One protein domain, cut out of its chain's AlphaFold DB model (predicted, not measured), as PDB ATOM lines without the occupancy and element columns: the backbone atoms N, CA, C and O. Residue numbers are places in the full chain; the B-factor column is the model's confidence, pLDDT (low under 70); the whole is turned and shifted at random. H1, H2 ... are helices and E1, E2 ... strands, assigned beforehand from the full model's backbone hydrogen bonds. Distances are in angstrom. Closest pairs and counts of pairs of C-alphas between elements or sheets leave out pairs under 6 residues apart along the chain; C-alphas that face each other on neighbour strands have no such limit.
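Overview. This is residues 464 to 489, 496 to 511, 531 to 604 and 766 to 778 of the 993 residues of the protein "Tubulin-tyrosine ligase family protein" of Tetrahymena thermophila (strain SB210) (UniProt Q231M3). H2 packs over one face of a small sheet, E4 E3 E5, and the hairpin of E1 and E2 packs on H2 through E2. H1 packs on E1 and grazes the sheet, while residues 587 to 604 of H3 stick out from this body as an arm. The printed part has 129 residues, with three named helices and five named strands in the order H1 E1 E2 E3 E4 H2 H3 E5; both sheets are antiparallel and the class is mixed, helices and strands. The whole is only just compact, close to loose, with a radius of gyration of the C-alphas of 16.8 A and spans of 47 by 39 by 31 A.

Arrangement. Residues 464 to 465 pair, antiparallel, with residues 771 to 772 of E5, residues 771 to 776. The closest C-alphas of H1, residues 471 to 485, and E1, residues 497 to 502, are those of Met 472 and Ile 499, 7.0 A apart. E1 and E2, residues 505 to 510, form an antiparallel hairpin, with N 500 and O 507 2.8 A apart, within hydrogen-bond range. E3, residues 548 to 552, is the inner strand between the edge strands E5 and E4, residues 562 to 564. E3 and E4 form a hairpin, with N 548 and O 564 2.8 A apart; between E3 and E5, N 549 and O 775 are also 2.8 A apart. H2, residues 567 to 579, is on this sheet in two layers, a helix on one face, at a height of 9.2 A. It lies over E4 and E3 and runs along the strands, at 5 degrees to E3 on the local plane. The closest C-alphas of E2 and H2 are those of Arg 505 and Asn 575, 6.0 A apart. H1 only grazes the sheet, with its residues 471 to 482. H3, residues 586 to 604, is not on the sheet and is apart from H2. In H1, H2 and H3 every O i to N i+4 pair is within hydrogen-bond range.

Along the chain. H1 begins at C-alpha 471, (-48.982, 75.617, 20.825), and is 21.3 A long. E1 measures 15.7 A and E2 16.4 A. E3 has five residues and E4 three. H2 is 18.0 A long and H3 26.2 A, ending at C-alpha 604, (-16.419, 103.446, 5.280). E5 measures 16.9 A and ends at C-alpha 776, (-30.117, 74.923, 20.880).

Size, cuts and confidence. The C-alphas farthest apart, those of Asn 469 and Lys 602, are 51.1 A apart. Three cuts leave out residues 490 to 495, 512 to 530 and 605 to 765, with C-alpha gaps of 17.4 A, 24.0 A and 36.4 A. Of the links that are printed whole, none is long. Mean pLDDT of the printed part is 77.8; residues 540 to 545 and 581 to 602 are among those under 70.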
ATOM      1  N   ILE A 464     -42.601  72.709  17.986       90.06
ATOM      2  CA  ILE A 464     -43.652  73.724  18.002       90.06
ATOM      3  C   ILE A 464     -44.574  73.478  16.807       90.06
ATOM      4  O   ILE A 464     -44.112  73.417  15.663       90.06
ATOM      5  N   ASN A 465     -45.882  73.392  17.049       90.19
ATOM      6  CA  ASN A 465     -46.890  73.425  15.988       90.19
ATOM      7  C   ASN A 465     -47.882  74.565  16.242       90.19
ATOM      8  O   ASN A 465     -48.698  74.489  17.156       90.19
ATOM      9  N   VAL A 466     -47.836  75.612  15.414       86.88
ATOM     10  CA  VAL A 466     -48.616  76.851  15.588       86.88
ATOM     11  C   VAL A 466     -50.125  76.621  15.467       86.88
ATOM     12  O   VAL A 466     -50.901  77.369  16.064       86.88
ATOM     13  N   ASP A 467     -50.562  75.585  14.746       86.56
ATOM     14  CA  ASP A 467     -51.977  75.210  14.616       86.56
ATOM     15  C   ASP A 467     -52.432  74.156  15.636       86.56
ATOM     16  O   ASP A 467     -53.611  73.799  15.664       86.56
ATOM     17  N   SER A 468     -51.539  73.673  16.504       87.12
ATOM     18  CA  SER A 468     -51.924  72.767  17.582       87.12
ATOM     19  C   SER A 468     -52.590  73.508  18.741       87.12
ATOM     20  O   SER A 468     -52.151  74.578  19.165       87.12
ATOM     21  N   ASN A 469     -53.582  72.865  19.361       85.81
ATOM     22  CA  ASN A 469     -54.163  73.311  20.633       85.81
ATOM     23  C   ASN A 469     -53.110  73.392  21.763       85.81
ATOM     24  O   ASN A 469     -53.301  74.123  22.733       85.81
ATOM     25  N   SER A 470     -51.996  72.660  21.642       85.75
ATOM     26  CA  SER A 470     -50.865  72.689  22.577       85.75
ATOM     27  C   SER A 470     -49.862  73.827  22.335       85.75
ATOM     28  O   SER A 470     -49.044  74.066  23.223       85.75
ATOM     29  N   PHE A 471     -49.947  74.573  21.222       87.75
ATOM     30  CA  PHE A 471     -48.982  75.617  20.825       87.75
ATOM     31  C   PHE A 471     -48.585  76.562  21.969       87.75
ATOM     32  O   PHE A 471     -47.407  76.790  22.240       87.75
ATOM     33  N   MET A 472     -49.588  77.094  22.676       84.31
ATOM     34  CA  MET A 472     -49.393  78.067  23.757       84.31
ATOM     35  C   MET A 472     -48.606  77.482  24.937       84.31
ATOM     36  O   MET A 472     -47.930  78.221  25.649       84.31
ATOM     37  N   ASN A 473     -48.685  76.167  25.150       85.50
ATOM     38  CA  ASN A 473     -47.975  75.466  26.214       85.50
ATOM     39  C   ASN A 473     -46.588  75.007  25.744       85.50
ATOM     40  O   ASN A 473     -45.631  75.148  26.500       85.50
ATOM     41  N   GLU A 474     -46.452  74.545  24.499       88.62
ATOM     42  CA  GLU A 474     -45.165  74.229  23.855       88.62
ATOM     43  C   GLU A 474     -44.237  75.453  23.847       88.62
ATOM     44  O   GLU A 474     -43.132  75.411  24.392       88.62
ATOM     45  N   MET A 475     -44.727  76.580  23.321       89.69
ATOM     46  CA  MET A 475     -43.976  77.835  23.254       89.69
ATOM     47  C   MET A 475     -43.700  78.416  24.648       89.69
ATOM     48  O   MET A 475     -42.592  78.885  24.901       89.69
ATOM     49  N   ARG A 476     -44.646  78.327  25.602       86.50
ATOM     50  CA  ARG A 476     -44.388  78.743  26.996       86.50
ATOM     51  C   ARG A 476     -43.298  77.887  27.643       86.50
ATOM     52  O   ARG A 476     -42.437  78.440  28.318       86.50
ATOM     53  N   THR A 477     -43.296  76.578  27.398       88.94
ATOM     54  CA  THR A 477     -42.280  75.646  27.917       88.94
ATOM     55  C   THR A 477     -40.890  75.982  27.364       88.94
ATOM     56  O   THR A 477     -39.918  75.990  28.121       88.94
ATOM     57  N   PHE A 478     -40.792  76.327  26.072       91.31
ATOM     58  CA  PHE A 478     -39.556  76.847  25.481       91.31
ATOM     59  C   PHE A 478     -39.128  78.176  26.125       91.31
ATOM     60  O   PHE A 478     -38.010  78.263  26.625       91.31
ATOM     61  N   LEU A 479     -40.000  79.190  26.177       88.88
ATOM     62  CA  LEU A 479     -39.641  80.513  26.712       88.88
ATOM     63  C   LEU A 479     -39.264  80.460  28.202       88.88
ATOM     64  O   LEU A 479     -38.311  81.113  28.620       88.88
ATOM     65  N   GLN A 480     -39.937  79.628  29.002       85.75
ATOM     66  CA  GLN A 480     -39.552  79.359  30.391       85.75
ATOM     67  C   GLN A 480     -38.147  78.743  30.494       85.75
ATOM     68  O   GLN A 480     -37.374  79.129  31.371       85.75
ATOM     69  N   TYR A 481     -37.793  77.809  29.603       89.12
ATOM     70  CA  TYR A 481     -36.441  77.245  29.546       89.12
ATOM     71  C   TYR A 481     -35.403  78.280  29.093       89.12
ATOM     72  O   TYR A 481     -34.324  78.374  29.681       89.12
ATOM     73  N   TYR A 482     -35.738  79.076  28.079       88.44
ATOM     74  CA  TYR A 482     -34.900  80.141  27.544       88.44
ATOM     75  C   TYR A 482     -34.556  81.168  28.635       88.44
ATOM     76  O   TYR A 482     -33.384  81.332  28.958       88.44
ATOM     77  N   MET A 483     -35.557  81.769  29.290       83.94
ATOM     78  CA  MET A 483     -35.353  82.810  30.312       83.94
ATOM     79  C   MET A 483     -34.670  82.298  31.595       83.94
ATOM     80  O   MET A 483     -33.910  83.033  32.239       83.94
ATOM     81  N   LYS A 484     -34.892  81.026  31.965       84.50
ATOM     82  CA  LYS A 484     -34.169  80.365  33.067       84.50
ATOM     83  C   LYS A 484     -32.660  80.371  32.799       84.50
ATOM     84  O   LYS A 484     -31.901  80.842  33.647       84.50
ATOM     85  N   ASN A 485     -32.256  79.909  31.613       85.56
ATOM     86  CA  ASN A 485     -30.861  79.632  31.252       85.56
ATOM     87  C   ASN A 485     -30.143  80.771  30.494       85.56
ATOM     88  O   ASN A 485     -28.947  80.657  30.242       85.56
ATOM     89  N   LEU A 486     -30.838  81.863  30.150       84.38
ATOM     90  CA  LEU A 486     -30.254  83.062  29.536       84.38
ATOM     91  C   LEU A 486     -29.047  83.573  30.366       84.38
ATOM     92  O   LEU A 486     -29.179  83.688  31.588       84.38
ATOM     93  N   PRO A 487     -27.885  83.896  29.762       82.81
ATOM     94  CA  PRO A 487     -26.733  84.439  30.485       82.81
ATOM     95  C   PRO A 487     -27.070  85.698  31.292       82.81
ATOM     96  O   PRO A 487     -27.835  86.549  30.840       82.81
ATOM     97  N   SER A 488     -26.478  85.849  32.480       79.06
ATOM     98  CA  SER A 488     -26.772  86.958  33.408       79.06
ATOM     99  C   SER A 488     -26.574  88.346  32.792       79.06
ATOM    100  O   SER A 488     -27.364  89.242  33.066       79.06
ATOM    101  N   HIS A 489     -25.580  88.506  31.915       78.44
ATOM    102  CA  HIS A 489     -25.303  89.760  31.208       78.44
ATOM    103  C   HIS A 489     -26.315  90.093  30.091       78.44
ATOM    104  O   HIS A 489     -26.283  91.203  29.565       78.44
ATOM    105  N   GLN A 496     -41.381  88.348  32.531       60.28
ATOM    106  CA  GLN A 496     -42.496  87.431  32.243       60.28
ATOM    107  C   GLN A 496     -43.041  87.730  30.839       60.28
ATOM    108  O   GLN A 496     -43.683  88.760  30.622       60.28
ATOM    109  N   ILE A 497     -42.811  86.816  29.896       70.25
ATOM    110  CA  ILE A 497     -43.288  86.941  28.513       70.25
ATOM    111  C   ILE A 497     -44.687  86.325  28.386       70.25
ATOM    112  O   ILE A 497     -44.878  85.122  28.572       70.25
ATOM    113  N   GLU A 498     -45.677  87.146  28.044       74.12
ATOM    114  CA  GLU A 498     -47.032  86.707  27.731       74.12
ATOM    115  C   GLU A 498     -47.191  86.484  26.223       74.12
ATOM    116  O   GLU A 498     -47.154  87.418  25.421       74.12
ATOM    117  N   ILE A 499     -47.413  85.229  25.831       77.31
ATOM    118  CA  ILE A 499     -47.713  84.864  24.444       77.31
ATOM    119  C   ILE A 499     -49.188  85.169  24.154       77.31
ATOM    120  O   ILE A 499     -50.069  84.756  24.910       77.31
ATOM    121  N   LYS A 500     -49.477  85.806  23.016       79.94
ATOM    122  CA  LYS A 500     -50.831  86.036  22.487       79.94
ATOM    123  C   LYS A 500     -50.892  85.626  21.012       79.94
ATOM    124  O   LYS A 500     -50.109  86.116  20.208       79.94
ATOM    125  N   LYS A 501     -51.849  84.769  20.631       77.00
ATOM    126  CA  LYS A 501     -52.177  84.491  19.217       77.00
ATOM    127  C   LYS A 501     -53.410  85.313  18.824       77.00
ATOM    128  O   LYS A 501     -54.474  85.132  19.413       77.00
ATOM    129  N   ARG A 502     -53.281  86.241  17.871       75.50
ATOM    130  CA  ARG A 502     -54.360  87.144  17.408       75.50
ATOM    131  C   ARG A 502     -54.278  87.338  15.896       75.50
ATOM    132  O   ARG A 502     -53.192  87.524  15.367       75.50
ATOM    133  N   ASN A 503     -55.417  87.320  15.203       69.75
ATOM    134  CA  ASN A 503     -55.540  87.612  13.763       69.75
ATOM    135  C   ASN A 503     -54.534  86.856  12.862       69.75
ATOM    136  O   ASN A 503     -53.988  87.425  11.921       69.75
ATOM    137  N   GLY A 504     -54.255  85.583  13.169       71.62
ATOM    138  CA  GLY A 504     -53.276  84.779  12.423       71.62
ATOM    139  C   GLY A 504     -51.806  85.116  12.705       71.62
ATOM    140  O   GLY A 504     -50.939  84.645  11.981       71.62
ATOM    141  N   ARG A 505     -51.509  85.901  13.747       80.19
ATOM    142  CA  ARG A 505     -50.151  86.229  14.206       80.19
ATOM    143  C   ARG A 505     -49.896  85.746  15.627       80.19
ATOM    144  O   ARG A 505     -50.828  85.627  16.428       80.19
ATOM    145  N   VAL A 506     -48.628  85.499  15.932       82.25
ATOM    146  CA  VAL A 506     -48.102  85.256  17.282       82.25
ATOM    147  C   VAL A 506     -47.468  86.556  17.776       82.25
ATOM    148  O   VAL A 506     -46.823  87.241  16.993       82.25
ATOM    149  N   GLN A 507     -47.664  86.906  19.043       82.94
ATOM    150  CA  GLN A 507     -47.022  88.051  19.691       82.94
ATOM    151  C   GLN A 507     -46.485  87.655  21.064       82.94
ATOM    152  O   GLN A 507     -47.168  86.950  21.813       82.94
ATOM    153  N   PHE A 508     -45.300  88.143  21.405       83.00
ATOM    154  CA  PHE A 508     -44.647  88.005  22.697       83.00
ATOM    155  C   PHE A 508     -44.649  89.375  23.384       83.00
ATOM    156  O   PHE A 508     -43.989  90.315  22.959       83.00
ATOM    157  N   GLN A 509     -45.450  89.522  24.440       69.62
ATOM    158  CA  GLN A 509     -45.612  90.790  25.151       69.62
ATOM    159  C   GLN A 509     -44.960  90.704  26.530       69.62
ATOM    160  O   GLN A 509     -45.293  89.824  27.323       69.62
ATOM    161  N   LEU A 510     -44.052  91.631  26.838       64.38
ATOM    162  CA  LEU A 510     -43.508  91.770  28.188       64.38
ATOM    163  C   LEU A 510     -44.626  92.201  29.144       64.38
ATOM    164  O   LEU A 510     -45.247  93.248  28.940       64.38
ATOM    165  N   ARG A 511     -44.872  91.425  30.204       58.28
ATOM    166  CA  ARG A 511     -45.740  91.880  31.296       58.28
ATOM    167  C   ARG A 511     -45.071  93.051  32.030       58.28
ATOM    168  O   ARG A 511     -43.877  92.972  32.330       58.28
ATOM    169  N   ASN A 531     -36.113  70.731  33.294       77.44
ATOM    170  CA  ASN A 531     -34.804  70.668  33.941       77.44
ATOM    171  C   ASN A 531     -33.742  69.960  33.087       77.44
ATOM    172  O   ASN A 531     -32.972  69.159  33.604       77.44
ATOM    173  N   PHE A 532     -33.716  70.255  31.784       82.94
ATOM    174  CA  PHE A 532     -32.662  69.788  30.879       82.94
ATOM    175  C   PHE A 532     -31.346  70.501  31.206       82.94
ATOM    176  O   PHE A 532     -31.333  71.728  31.361       82.94
ATOM    177  N   GLN A 533     -30.250  69.751  31.294       80.88
ATOM    178  CA  GLN A 533     -28.943  70.300  31.639       80.88
ATOM    179  C   GLN A 533     -28.342  71.086  30.464       80.88
ATOM    180  O   GLN A 533     -28.227  70.582  29.347       80.88
ATOM    181  N   MET A 534     -27.931  72.328  30.726       81.88
ATOM    182  CA  MET A 534     -27.091  73.078  29.794       81.88
ATOM    183  C   MET A 534     -25.679  72.482  29.801       81.88
ATOM    184  O   MET A 534     -25.069  72.341  30.860       81.88
ATOM    185  N   LYS A 535     -25.172  72.138  28.616       83.12
ATOM    186  CA  LYS A 535     -23.796  71.687  28.391       83.12
ATOM    187  C   LYS A 535     -22.903  72.853  27.978       83.12
ATOM    188  O   LYS A 535     -23.382  73.835  27.418       83.12
ATOM    189  N   GLU A 536     -21.607  72.725  28.236       79.31
ATOM    190  CA  GLU A 536     -20.620  73.798  28.050       79.31
ATOM    191  C   GLU A 536     -20.584  74.348  26.614       79.31
ATOM    192  O   GLU A 536     -20.650  75.555  26.403       79.31
ATOM    193  N   SER A 537     -20.595  73.460  25.616       77.44
ATOM    194  CA  SER A 537     -20.548  73.798  24.186       77.44
ATOM    195  C   SER A 537     -21.785  74.539  23.650       77.44
ATOM    196  O   SER A 537     -21.814  74.959  22.486       77.44
ATOM    197  N   TYR A 538     -22.805  74.739  24.490       79.50
ATOM    198  CA  TYR A 538     -23.967  75.573  24.196       79.50
ATOM    199  C   TYR A 538     -23.778  77.061  24.528       79.50
ATOM    200  O   TYR A 538     -24.699  77.818  24.239       79.50
ATOM    201  N   ILE A 539     -22.682  77.492  25.161       73.31
ATOM    202  CA  ILE A 539     -22.457  78.902  25.537       73.31
ATOM    203  C   ILE A 539     -20.992  79.257  25.259       73.31
ATOM    204  O   ILE A 539     -20.107  78.664  25.877       73.31
ATOM    205  N   SER A 540     -20.705  80.217  24.373       64.31
ATOM    206  CA  SER A 540     -19.331  80.745  24.259       64.31
ATOM    207  C   SER A 540     -19.006  81.784  25.345       64.31
ATOM    208  O   SER A 540     -19.896  82.457  25.868       64.31
ATOM    209  N   GLU A 541     -17.746  81.847  25.786       61.47
ATOM    210  CA  GLU A 541     -17.363  82.700  26.918       61.47
ATOM    211  C   GLU A 541     -17.387  84.198  26.560       61.47
ATOM    212  O   GLU A 541     -17.132  84.609  25.429       61.47
ATOM    213  N   GLY A 542     -17.673  85.047  27.551       62.19
ATOM    214  CA  GLY A 542     -17.740  86.497  27.362       62.19
ATOM    215  C   GLY A 542     -19.084  86.962  26.794       62.19
ATOM    216  O   GLY A 542     -20.132  86.657  27.357       62.19
ATOM    217  N   LYS A 543     -19.055  87.756  25.715       53.59
ATOM    218  CA  LYS A 543     -20.231  88.426  25.117       53.59
ATOM    219  C   LYS A 543     -20.952  87.571  24.057       53.59
ATOM    220  O   LYS A 543     -21.399  88.112  23.046       53.59
ATOM    221  N   SER A 544     -21.011  86.251  24.234       61.12
ATOM    222  CA  SER A 544     -21.672  85.374  23.256       61.12
ATOM    223  C   SER A 544     -23.166  85.696  23.150       61.12
ATOM    224  O   SER A 544     -23.828  85.788  24.189       61.12
ATOM    225  N   PRO A 545     -23.738  85.823  21.939       69.81
ATOM    226  CA  PRO A 545     -25.182  85.723  21.791       69.81
ATOM    227  C   PRO A 545     -25.641  84.335  22.260       69.81
ATOM    228  O   PRO A 545     -24.949  83.345  22.054       69.81
ATOM    229  N   TYR A 546     -26.814  84.240  22.885       87.50
ATOM    230  CA  TYR A 546     -27.360  82.961  23.353       87.50
ATOM    231  C   TYR A 546     -28.128  82.280  22.212       87.50
ATOM    232  O   TYR A 546     -29.325  82.494  22.035       87.50
ATOM    233  N   VAL A 547     -27.420  81.508  21.383       92.06
ATOM    234  CA  VAL A 547     -27.875  81.176  20.021       92.06
ATOM    235  C   VAL A 547     -28.793  79.954  19.964       92.06
ATOM    236  O   VAL A 547     -28.499  78.885  20.505       92.06
ATOM    237  N   TRP A 548     -29.880  80.076  19.214       94.38
ATOM    238  CA  TRP A 548     -30.828  79.013  18.894       94.38
ATOM    239  C   TRP A 548     -31.064  78.938  17.380       94.38
ATOM    240  O   TRP A 548     -30.720  79.839  16.620       94.38
ATOM    241  N   LEU A 549     -31.624  77.820  16.932       93.88
ATOM    242  CA  LEU A 549     -31.874  77.506  15.529       93.88
ATOM    243  C   LEU A 549     -33.340  77.118  15.352       93.88
ATOM    244  O   LEU A 549     -33.848  76.262  16.079       93.88
ATOM    245  N   LEU A 550     -34.005  77.721  14.369       93.25
ATOM    246  CA  LEU A 550     -35.349  77.359  13.934       93.25
ATOM    247  C   LEU A 550     -35.255  76.609  12.598       93.25
ATOM    248  O   LEU A 550     -34.652  77.097  11.644       93.25
ATOM    249  N   LYS A 551     -35.858  75.416  12.524       89.50
ATOM    250  CA  LYS A 551     -35.966  74.622  11.288       89.50
ATOM    251  C   LYS A 551     -37.416  74.161  11.063       89.50
ATOM    252  O   LYS A 551     -37.912  73.355  11.857       89.50
ATOM    253  N   PRO A 552     -38.090  74.592   9.982       87.19
ATOM    254  CA  PRO A 552     -39.374  74.041   9.556       87.19
ATOM    255  C   PRO A 552     -39.275  72.560   9.183       87.19
ATOM    256  O   PRO A 552     -38.280  72.116   8.611       87.19
ATOM    257  N   VAL A 553     -40.309  71.778   9.505       80.00
ATOM    258  CA  VAL A 553     -40.249  70.307   9.401       80.00
ATOM    259  C   VAL A 553     -40.240  69.805   7.951       80.00
ATOM    260  O   VAL A 553     -39.607  68.784   7.678       80.00
ATOM    261  N   ASN A 554     -40.886  70.511   7.016       75.25
ATOM    262  CA  ASN A 554     -41.004  70.073   5.618       75.25
ATOM    263  C   ASN A 554     -39.919  70.649   4.683       75.25
ATOM    264  O   ASN A 554     -39.771  70.185   3.544       75.25
ATOM    265  N   LEU A 555     -39.128  71.629   5.140       75.69
ATOM    266  CA  LEU A 555     -38.066  72.232   4.333       75.69
ATOM    267  C   LEU A 555     -36.765  71.421   4.408       75.69
ATOM    268  O   LEU A 555     -36.345  70.917   5.448       75.69
ATOM    269  N   ASN A 556     -36.131  71.281   3.245       69.94
ATOM    270  CA  ASN A 556     -35.006  70.382   2.997       69.94
ATOM    271  C   ASN A 556     -33.852  71.122   2.301       69.94
ATOM    272  O   ASN A 556     -34.047  72.210   1.754       69.94
ATOM    273  N   ARG A 557     -32.661  70.500   2.271       70.50
ATOM    274  CA  ARG A 557     -31.420  71.038   1.667       70.50
ATOM    275  C   ARG A 557     -30.906  72.343   2.308       70.50
ATOM    276  O   ARG A 557     -30.309  73.164   1.625       70.50
ATOM    277  N   GLY A 558     -31.152  72.544   3.602       63.69
ATOM    278  CA  GLY A 558     -30.774  73.769   4.322       63.69
ATOM    279  C   GLY A 558     -31.714  74.964   4.108       63.69
ATOM    280  O   GLY A 558     -31.538  75.986   4.765       63.69
ATOM    281  N   ARG A 559     -32.738  74.852   3.244       74.38
ATOM    282  CA  ARG A 559     -33.735  75.920   3.060       74.38
ATOM    283  C   ARG A 559     -34.491  76.186   4.361       74.38
ATOM    284  O   ARG A 559     -34.979  75.251   4.991       74.38
ATOM    285  N   GLY A 560     -34.605  77.463   4.714       76.94
ATOM    286  CA  GLY A 560     -35.357  77.937   5.872       76.94
ATOM    287  C   GLY A 560     -34.807  77.523   7.239       76.94
ATOM    288  O   GLY A 560     -35.544  77.567   8.220       76.94
ATOM    289  N   ILE A 561     -33.540  77.103   7.322       84.38
ATOM    290  CA  ILE A 561     -32.847  77.004   8.609       84.38
ATOM    291  C   ILE A 561     -32.360  78.406   8.971       84.38
ATOM    292  O   ILE A 561     -31.461  78.930   8.321       84.38
ATOM    293  N   GLU A 562     -32.964  78.996   9.996       88.38
ATOM    294  CA  GLU A 562     -32.703  80.368  10.439       88.38
ATOM    295  C   GLU A 562     -32.107  80.332  11.857       88.38
ATOM    296  O   GLU A 562     -32.527  79.535  12.704       88.38
ATOM    297  N   VAL A 563     -31.100  81.168  12.116       92.06
ATOM    298  CA  VAL A 563     -30.348  81.202  13.382       92.06
ATOM    299  C   VAL A 563     -30.646  82.518  14.101       92.06
ATOM    300  O   VAL A 563     -30.629  83.577  13.477       92.06
ATOM    301  N   PHE A 564     -30.954  82.449  15.397       92.31
ATOM    302  CA  PHE A 564     -31.431  83.585  16.189       92.31
ATOM    303  C   PHE A 564     -30.816  83.631  17.593       92.31
ATOM    304  O   PHE A 564     -30.303  82.636  18.104       92.31
ATOM    305  N   SER A 565     -30.878  84.804  18.213       90.00
ATOM    306  CA  SER A 565     -30.241  85.157  19.489       90.00
ATOM    307  C   SER A 565     -31.170  85.883  20.472       90.00
ATOM    308  O   SER A 565     -30.803  86.068  21.632       90.00
ATOM    309  N   SER A 566     -32.363  86.291  20.025       88.25
ATOM    310  CA  SER A 566     -33.366  86.995  20.835       88.25
ATOM    311  C   SER A 566     -34.783  86.424  20.667       88.25
ATOM    312  O   SER A 566     -35.071  85.657  19.744       88.25
ATOM    313  N   VAL A 567     -35.695  86.790  21.573       87.62
ATOM    314  CA  VAL A 567     -37.099  86.340  21.518       87.62
ATOM    315  C   VAL A 567     -37.885  87.134  20.463       87.62
ATOM    316  O   VAL A 567     -38.820  86.618  19.857       87.62
ATOM    317  N   GLU A 568     -37.448  88.355  20.178       87.81
ATOM    318  CA  GLU A 568     -37.951  89.258  19.148       87.81
ATOM    319  C   GLU A 568     -37.642  88.724  17.738       87.81
ATOM    320  O   GLU A 568     -38.512  88.715  16.863       87.81
ATOM    321  N   GLU A 569     -36.428  88.201  17.526       89.94
ATOM    322  CA  GLU A 569     -36.065  87.477  16.300       89.94
ATOM    323  C   GLU A 569     -36.917  86.215  16.129       89.94
ATOM    324  O   GLU A 569     -37.404  85.946  15.028       89.94
ATOM    325  N   LEU A 570     -37.173  85.475  17.214       90.88
ATOM    326  CA  LEU A 570     -38.072  84.325  17.174       90.88
ATOM    327  C   LEU A 570     -39.518  84.726  16.835       90.88
ATOM    328  O   LEU A 570     -40.140  84.044  16.023       90.88
ATOM    329  N   GLU A 571     -40.064  85.816  17.393       89.81
ATOM    330  CA  GLU A 571     -41.406  86.299  17.021       89.81
ATOM    331  C   GLU A 571     -41.481  86.583  15.520       89.81
ATOM    332  O   GLU A 571     -42.418  86.140  14.847       89.81
ATOM    333  N   LYS A 572     -40.482  87.297  14.990       89.44
ATOM    334  CA  LYS A 572     -40.386  87.612  13.564       89.44
ATOM    335  C   LYS A 572     -40.381  86.332  12.725       89.44
ATOM    336  O   LYS A 572     -41.254  86.179  11.874       89.44
ATOM    337  N   LEU A 573     -39.464  85.400  12.998       89.38
ATOM    338  CA  LEU A 573     -39.328  84.151  12.240       89.38
ATOM    339  C   LEU A 573     -40.604  83.298  12.292       89.38
ATOM    340  O   LEU A 573     -41.075  82.825  11.260       89.38
ATOM    341  N   VAL A 574     -41.211  83.136  13.473       88.00
ATOM    342  CA  VAL A 574     -42.461  82.370  13.636       88.00
ATOM    343  C   VAL A 574     -43.602  82.992  12.829       88.00
ATOM    344  O   VAL A 574     -44.361  82.263  12.188       88.00
ATOM    345  N   ASN A 575     -43.723  84.322  12.813       87.25
ATOM    346  CA  ASN A 575     -44.725  85.001  11.993       87.25
ATOM    347  C   ASN A 575     -44.411  84.922  10.492       87.25
ATOM    348  O   ASN A 575     -45.338  84.729   9.710       87.25
ATOM    349  N   GLU A 576     -43.147  85.034  10.078       86.62
ATOM    350  CA  GLU A 576     -42.747  84.909   8.672       86.62
ATOM    351  C   GLU A 576     -43.119  83.525   8.118       86.62
ATOM    352  O   GLU A 576     -43.842  83.458   7.123       86.62
ATOM    353  N   TYR A 577     -42.756  82.426   8.792       85.00
ATOM    354  CA  TYR A 577     -43.163  81.079   8.359       85.00
ATOM    355  C   TYR A 577     -44.679  80.851   8.429       85.00
ATOM    356  O   TYR A 577     -45.237  80.235   7.521       85.00
ATOM    357  N   TYR A 578     -45.366  81.348   9.462       82.94
ATOM    358  CA  TYR A 578     -46.791  81.053   9.657       82.94
ATOM    359  C   TYR A 578     -47.728  81.864   8.743       82.94
ATOM    360  O   TYR A 578     -48.712  81.326   8.236       82.94
ATOM    361  N   ILE A 579     -47.423  83.144   8.497       82.75
ATOM    362  CA  ILE A 579     -48.151  83.990   7.531       82.75
ATOM    363  C   ILE A 579     -47.750  83.611   6.096       82.75
ATOM    364  O   ILE A 579     -48.590  83.580   5.193       82.75
ATOM    365  N   GLY A 580     -46.467  83.307   5.912       75.94
ATOM    366  CA  GLY A 580     -45.827  82.978   4.652       75.94
ATOM    367  C   GLY A 580     -45.085  84.153   4.016       75.94
ATOM    368  O   GLY A 580     -45.556  85.292   4.027       75.94
ATOM    369  N   PHE A 581     -43.936  83.858   3.405       69.81
ATOM    370  CA  PHE A 581     -43.089  84.818   2.690       69.81
ATOM    371  C   PHE A 581     -42.725  84.302   1.286       69.81
ATOM    372  O   PHE A 581     -42.691  83.088   1.070       69.81
ATOM    373  N   PRO A 582     -42.471  85.184   0.299       64.94
ATOM    374  CA  PRO A 582     -42.003  84.758  -1.017       64.94
ATOM    375  C   PRO A 582     -40.635  84.071  -0.907       64.94
ATOM    376  O   PRO A 582     -39.747  84.589  -0.234       64.94
ATOM    377  N   GLU A 583     -40.455  82.930  -1.575       61.50
ATOM    378  CA  GLU A 583     -39.231  82.125  -1.504       61.50
ATOM    379  C   GLU A 583     -37.979  82.974  -1.795       61.50
ATOM    380  O   GLU A 583     -37.831  83.548  -2.879       61.50
ATOM    381  N   LYS A 584     -37.081  83.055  -0.799       59.16
ATOM    382  CA  LYS A 584     -35.792  83.748  -0.892       59.16
ATOM    383  C   LYS A 584     -34.934  83.055  -1.953       59.16
ATOM    384  O   LYS A 584     -34.449  81.941  -1.751       59.16
ATOM    385  N   ASN A 585     -34.737  83.707  -3.094       52.84
ATOM    386  CA  ASN A 585     -33.835  83.214  -4.126       52.84
ATOM    387  C   ASN A 585     -32.389  83.530  -3.711       52.84
ATOM    388  O   ASN A 585     -31.954  84.675  -3.810       52.84
ATOM    389  N   PHE A 586     -31.642  82.519  -3.254       47.94
ATOM    390  CA  PHE A 586     -30.276  82.669  -2.722       47.94
ATOM    391  C   PHE A 586     -29.297  83.397  -3.667       47.94
ATOM    392  O   PHE A 586     -28.301  83.942  -3.197       47.94
ATOM    393  N   LYS A 587     -29.560  83.412  -4.985       44.69
ATOM    394  CA  LYS A 587     -28.777  84.183  -5.967       44.69
ATOM    395  C   LYS A 587     -29.115  85.692  -5.887       44.69
ATOM    396  O   LYS A 587     -28.196  86.488  -5.717       44.69
ATOM    397  N   GLU A 588     -30.402  86.075  -5.863       53.19
ATOM    398  CA  GLU A 588     -30.864  87.473  -5.659       53.19
ATOM    399  C   GLU A 588     -30.385  88.046  -4.307       53.19
ATOM    400  O   GLU A 588     -29.923  89.184  -4.226       53.19
ATOM    401  N   GLU A 589     -30.476  87.257  -3.231       57.81
ATOM    402  CA  GLU A 589     -30.115  87.710  -1.881       57.81
ATOM    403  C   GLU A 589     -28.593  87.847  -1.699       57.81
ATOM    404  O   GLU A 589     -28.142  88.781  -1.037       57.81
ATOM    405  N   GLN A 590     -27.784  87.007  -2.361       52.16
ATOM    406  CA  GLN A 590     -26.333  87.204  -2.431       52.16
ATOM    407  C   GLN A 590     -25.935  88.454  -3.213       52.16
ATOM    408  O   GLN A 590     -25.014  89.151  -2.788       52.16
ATOM    409  N   GLU A 591     -26.584  88.742  -4.343       52.16
ATOM    410  CA  GLU A 591     -26.310  89.965  -5.105       52.16
ATOM    411  C   GLU A 591     -26.652  91.202  -4.266       52.16
ATOM    412  O   GLU A 591     -25.814  92.092  -4.129       52.16
ATOM    413  N   LYS A 592     -27.801  91.201  -3.577       55.91
ATOM    414  CA  LYS A 592     -28.208  92.287  -2.675       55.91
ATOM    415  C   LYS A 592     -27.286  92.449  -1.458       55.91
ATOM    416  O   LYS A 592     -26.853  93.563  -1.180       55.91
ATOM    417  N   LEU A 593     -26.919  91.367  -0.764       51.00
ATOM    418  CA  LEU A 593     -25.962  91.411   0.356       51.00
ATOM    419  C   LEU A 593     -24.559  91.842  -0.095       51.00
ATOM    420  O   LEU A 593     -23.839  92.502   0.657       51.00
ATOM    421  N   LEU A 594     -24.159  91.490  -1.320       49.50
ATOM    422  CA  LEU A 594     -22.907  91.943  -1.917       49.50
ATOM    423  C   LEU A 594     -22.960  93.432  -2.261       49.50
ATOM    424  O   LEU A 594     -21.982  94.131  -2.000       49.50
ATOM    425  N   GLU A 595     -24.067  93.931  -2.812       59.91
ATOM    426  CA  GLU A 595     -24.273  95.362  -3.034       59.91
ATOM    427  C   GLU A 595     -24.284  96.133  -1.713       59.91
ATOM    428  O   GLU A 595     -23.577  97.130  -1.605       59.91
ATOM    429  N   GLU A 596     -24.982  95.652  -0.683       65.56
ATOM    430  CA  GLU A 596     -25.041  96.282   0.642       65.56
ATOM    431  C   GLU A 596     -23.677  96.281   1.346       65.56
ATOM    432  O   GLU A 596     -23.212  97.349   1.752       65.56
ATOM    433  N   LYS A 597     -22.957  95.145   1.406       58.25
ATOM    434  CA  LYS A 597     -21.571  95.123   1.921       58.25
ATOM    435  C   LYS A 597     -20.639  95.998   1.061       58.25
ATOM    436  O   LYS A 597     -19.764  96.653   1.617       58.25
ATOM    437  N   THR A 598     -20.848  96.114  -0.256       57.84
ATOM    438  CA  THR A 598     -20.065  97.019  -1.131       57.84
ATOM    439  C   THR A 598     -20.393  98.499  -0.900       57.84
ATOM    440  O   THR A 598     -19.494  99.337  -0.948       57.84
ATOM    441  N   GLN A 599     -21.654  98.848  -0.638       69.62
ATOM    442  CA  GLN A 599     -22.078 100.208  -0.295       69.62
ATOM    443  C   GLN A 599     -21.550 100.608   1.087       69.62
ATOM    444  O   GLN A 599     -20.984 101.689   1.222       69.62
ATOM    445  N   LEU A 600     -21.624  99.716   2.080       66.69
ATOM    446  CA  LEU A 600     -21.018  99.918   3.399       66.69
ATOM    447  C   LEU A 600     -19.498 100.104   3.306       66.69
ATOM    448  O   LEU A 600     -18.970 101.048   3.890       66.69
ATOM    449  N   LEU A 601     -18.795  99.284   2.516       61.91
ATOM    450  CA  LEU A 601     -17.349  99.432   2.321       61.91
ATOM    451  C   LEU A 601     -16.996 100.748   1.603       61.91
ATOM    452  O   LEU A 601     -15.989 101.375   1.927       61.91
ATOM    453  N   LYS A 602     -17.821 101.209   0.653       66.19
ATOM    454  CA  LYS A 602     -17.673 102.538   0.031       66.19
ATOM    455  C   LYS A 602     -17.882 103.657   1.050       66.19
ATOM    456  O   LYS A 602     -17.034 104.535   1.138       66.19
ATOM    457  N   LEU A 603     -18.943 103.597   1.856       75.12
ATOM    458  CA  LEU A 603     -19.236 104.586   2.902       75.12
ATOM    459  C   LEU A 603     -18.131 104.650   3.967       75.12
ATOM    460  O   LEU A 603     -17.749 105.745   4.374       75.12
ATOM    461  N   GLN A 604     -17.568 103.507   4.370       65.81
ATOM    462  CA  GLN A 604     -16.419 103.446   5.280       65.81
ATOM    463  C   GLN A 604     -15.164 104.072   4.658       65.81
ATOM    464  O   GLN A 604     -14.547 104.933   5.283       65.81
ATOM    465  N   ILE A 766     -44.885  81.303  -2.443       67.75
ATOM    466  CA  ILE A 766     -44.920  81.646  -1.016       67.75
ATOM    467  C   ILE A 766     -44.620  80.376  -0.220       67.75
ATOM    468  O   ILE A 766     -45.351  79.392  -0.333       67.75
ATOM    469  N   ILE A 767     -43.559  80.411   0.583       72.06
ATOM    470  CA  ILE A 767     -43.277  79.406   1.608       72.06
ATOM    471  C   ILE A 767     -44.140  79.751   2.818       72.06
ATOM    472  O   ILE A 767     -44.033  80.861   3.334       72.06
ATOM    473  N   SER A 768     -44.955  78.809   3.294       79.00
ATOM    474  CA  SER A 768     -45.568  78.880   4.621       79.00
ATOM    475  C   SER A 768     -45.541  77.518   5.310       79.00
ATOM    476  O   SER A 768     -45.778  76.481   4.693       79.00
ATOM    477  N   GLU A 769     -45.212  77.526   6.599       83.75
ATOM    478  CA  GLU A 769     -44.968  76.345   7.425       83.75
ATOM    479  C   GLU A 769     -45.499  76.602   8.842       83.75
ATOM    480  O   GLU A 769     -45.188  77.618   9.464       83.75
ATOM    481  N   ASN A 770     -46.296  75.674   9.375       84.88
ATOM    482  CA  ASN A 770     -46.899  75.784  10.709       84.88
ATOM    483  C   ASN A 770     -46.223  74.900  11.772       84.88
ATOM    484  O   ASN A 770     -46.555  75.018  12.952       84.88
ATOM    485  N   GLN A 771     -45.280  74.039  11.377       88.62
ATOM    486  CA  GLN A 771     -44.568  73.117  12.262       88.62
ATOM    487  C   GLN A 771     -43.052  73.263  12.082       88.62
ATOM    488  O   GLN A 771     -42.512  73.084  10.988       88.62
ATOM    489  N   PHE A 772     -42.355  73.554  13.176       89.19
ATOM    490  CA  PHE A 772     -40.905  73.741  13.210       89.19
ATOM    491  C   PHE A 772     -40.315  73.194  14.510       89.19
ATOM    492  O   PHE A 772     -40.998  73.048  15.526       89.19
ATOM    493  N   VAL A 773     -39.021  72.885  14.476       91.88
ATOM    494  CA  VAL A 773     -38.237  72.603  15.678       91.88
ATOM    495  C   VAL A 773     -37.428  73.837  16.059       91.88
ATOM    496  O   VAL A 773     -36.849  74.494  15.191       91.88
ATOM    497  N   ILE A 774     -37.384  74.132  17.357       95.00
ATOM    498  CA  ILE A 774     -36.456  75.095  17.957       95.00
ATOM    499  C   ILE A 774     -35.380  74.278  18.671       95.00
ATOM    500  O   ILE A 774     -35.680  73.534  19.607       95.00
ATOM    501  N   GLN A 775     -34.137  74.382  18.215       94.88
ATOM    502  CA  GLN A 775     -33.003  73.601  18.702       94.88
ATOM    503  C   GLN A 775     -31.903  74.523  19.242       94.88
ATOM    504  O   GLN A 775     -31.624  75.561  18.642       94.88
ATOM    505  N   LYS A 776     -31.266  74.167  20.366       94.56
ATOM    506  CA  LYS A 776     -30.117  74.923  20.880       94.56
ATOM    507  C   LYS A 776     -28.967  74.794  19.891       94.56
ATOM    508  O   LYS A 776     -28.585  73.686  19.516       94.56
ATOM    509  N   TYR A 777     -28.421  75.930  19.474       94.81
ATOM    510  CA  TYR A 777     -27.263  75.955  18.596       94.81
ATOM    511  C   TYR A 777     -26.001  75.608  19.395       94.81
ATOM    512  O   TYR A 777     -25.837  76.060  20.533       94.81
ATOM    513  N   ILE A 778     -25.114  74.809  18.800       94.06
ATOM    514  CA  ILE A 778     -23.779  74.546  19.346       94.06
ATOM    515  C   ILE A 778     -22.897  75.740  18.965       94.06
ATOM    516  O   ILE A 778     -22.533  75.913  17.800       94.06
TER     517      ILE A 778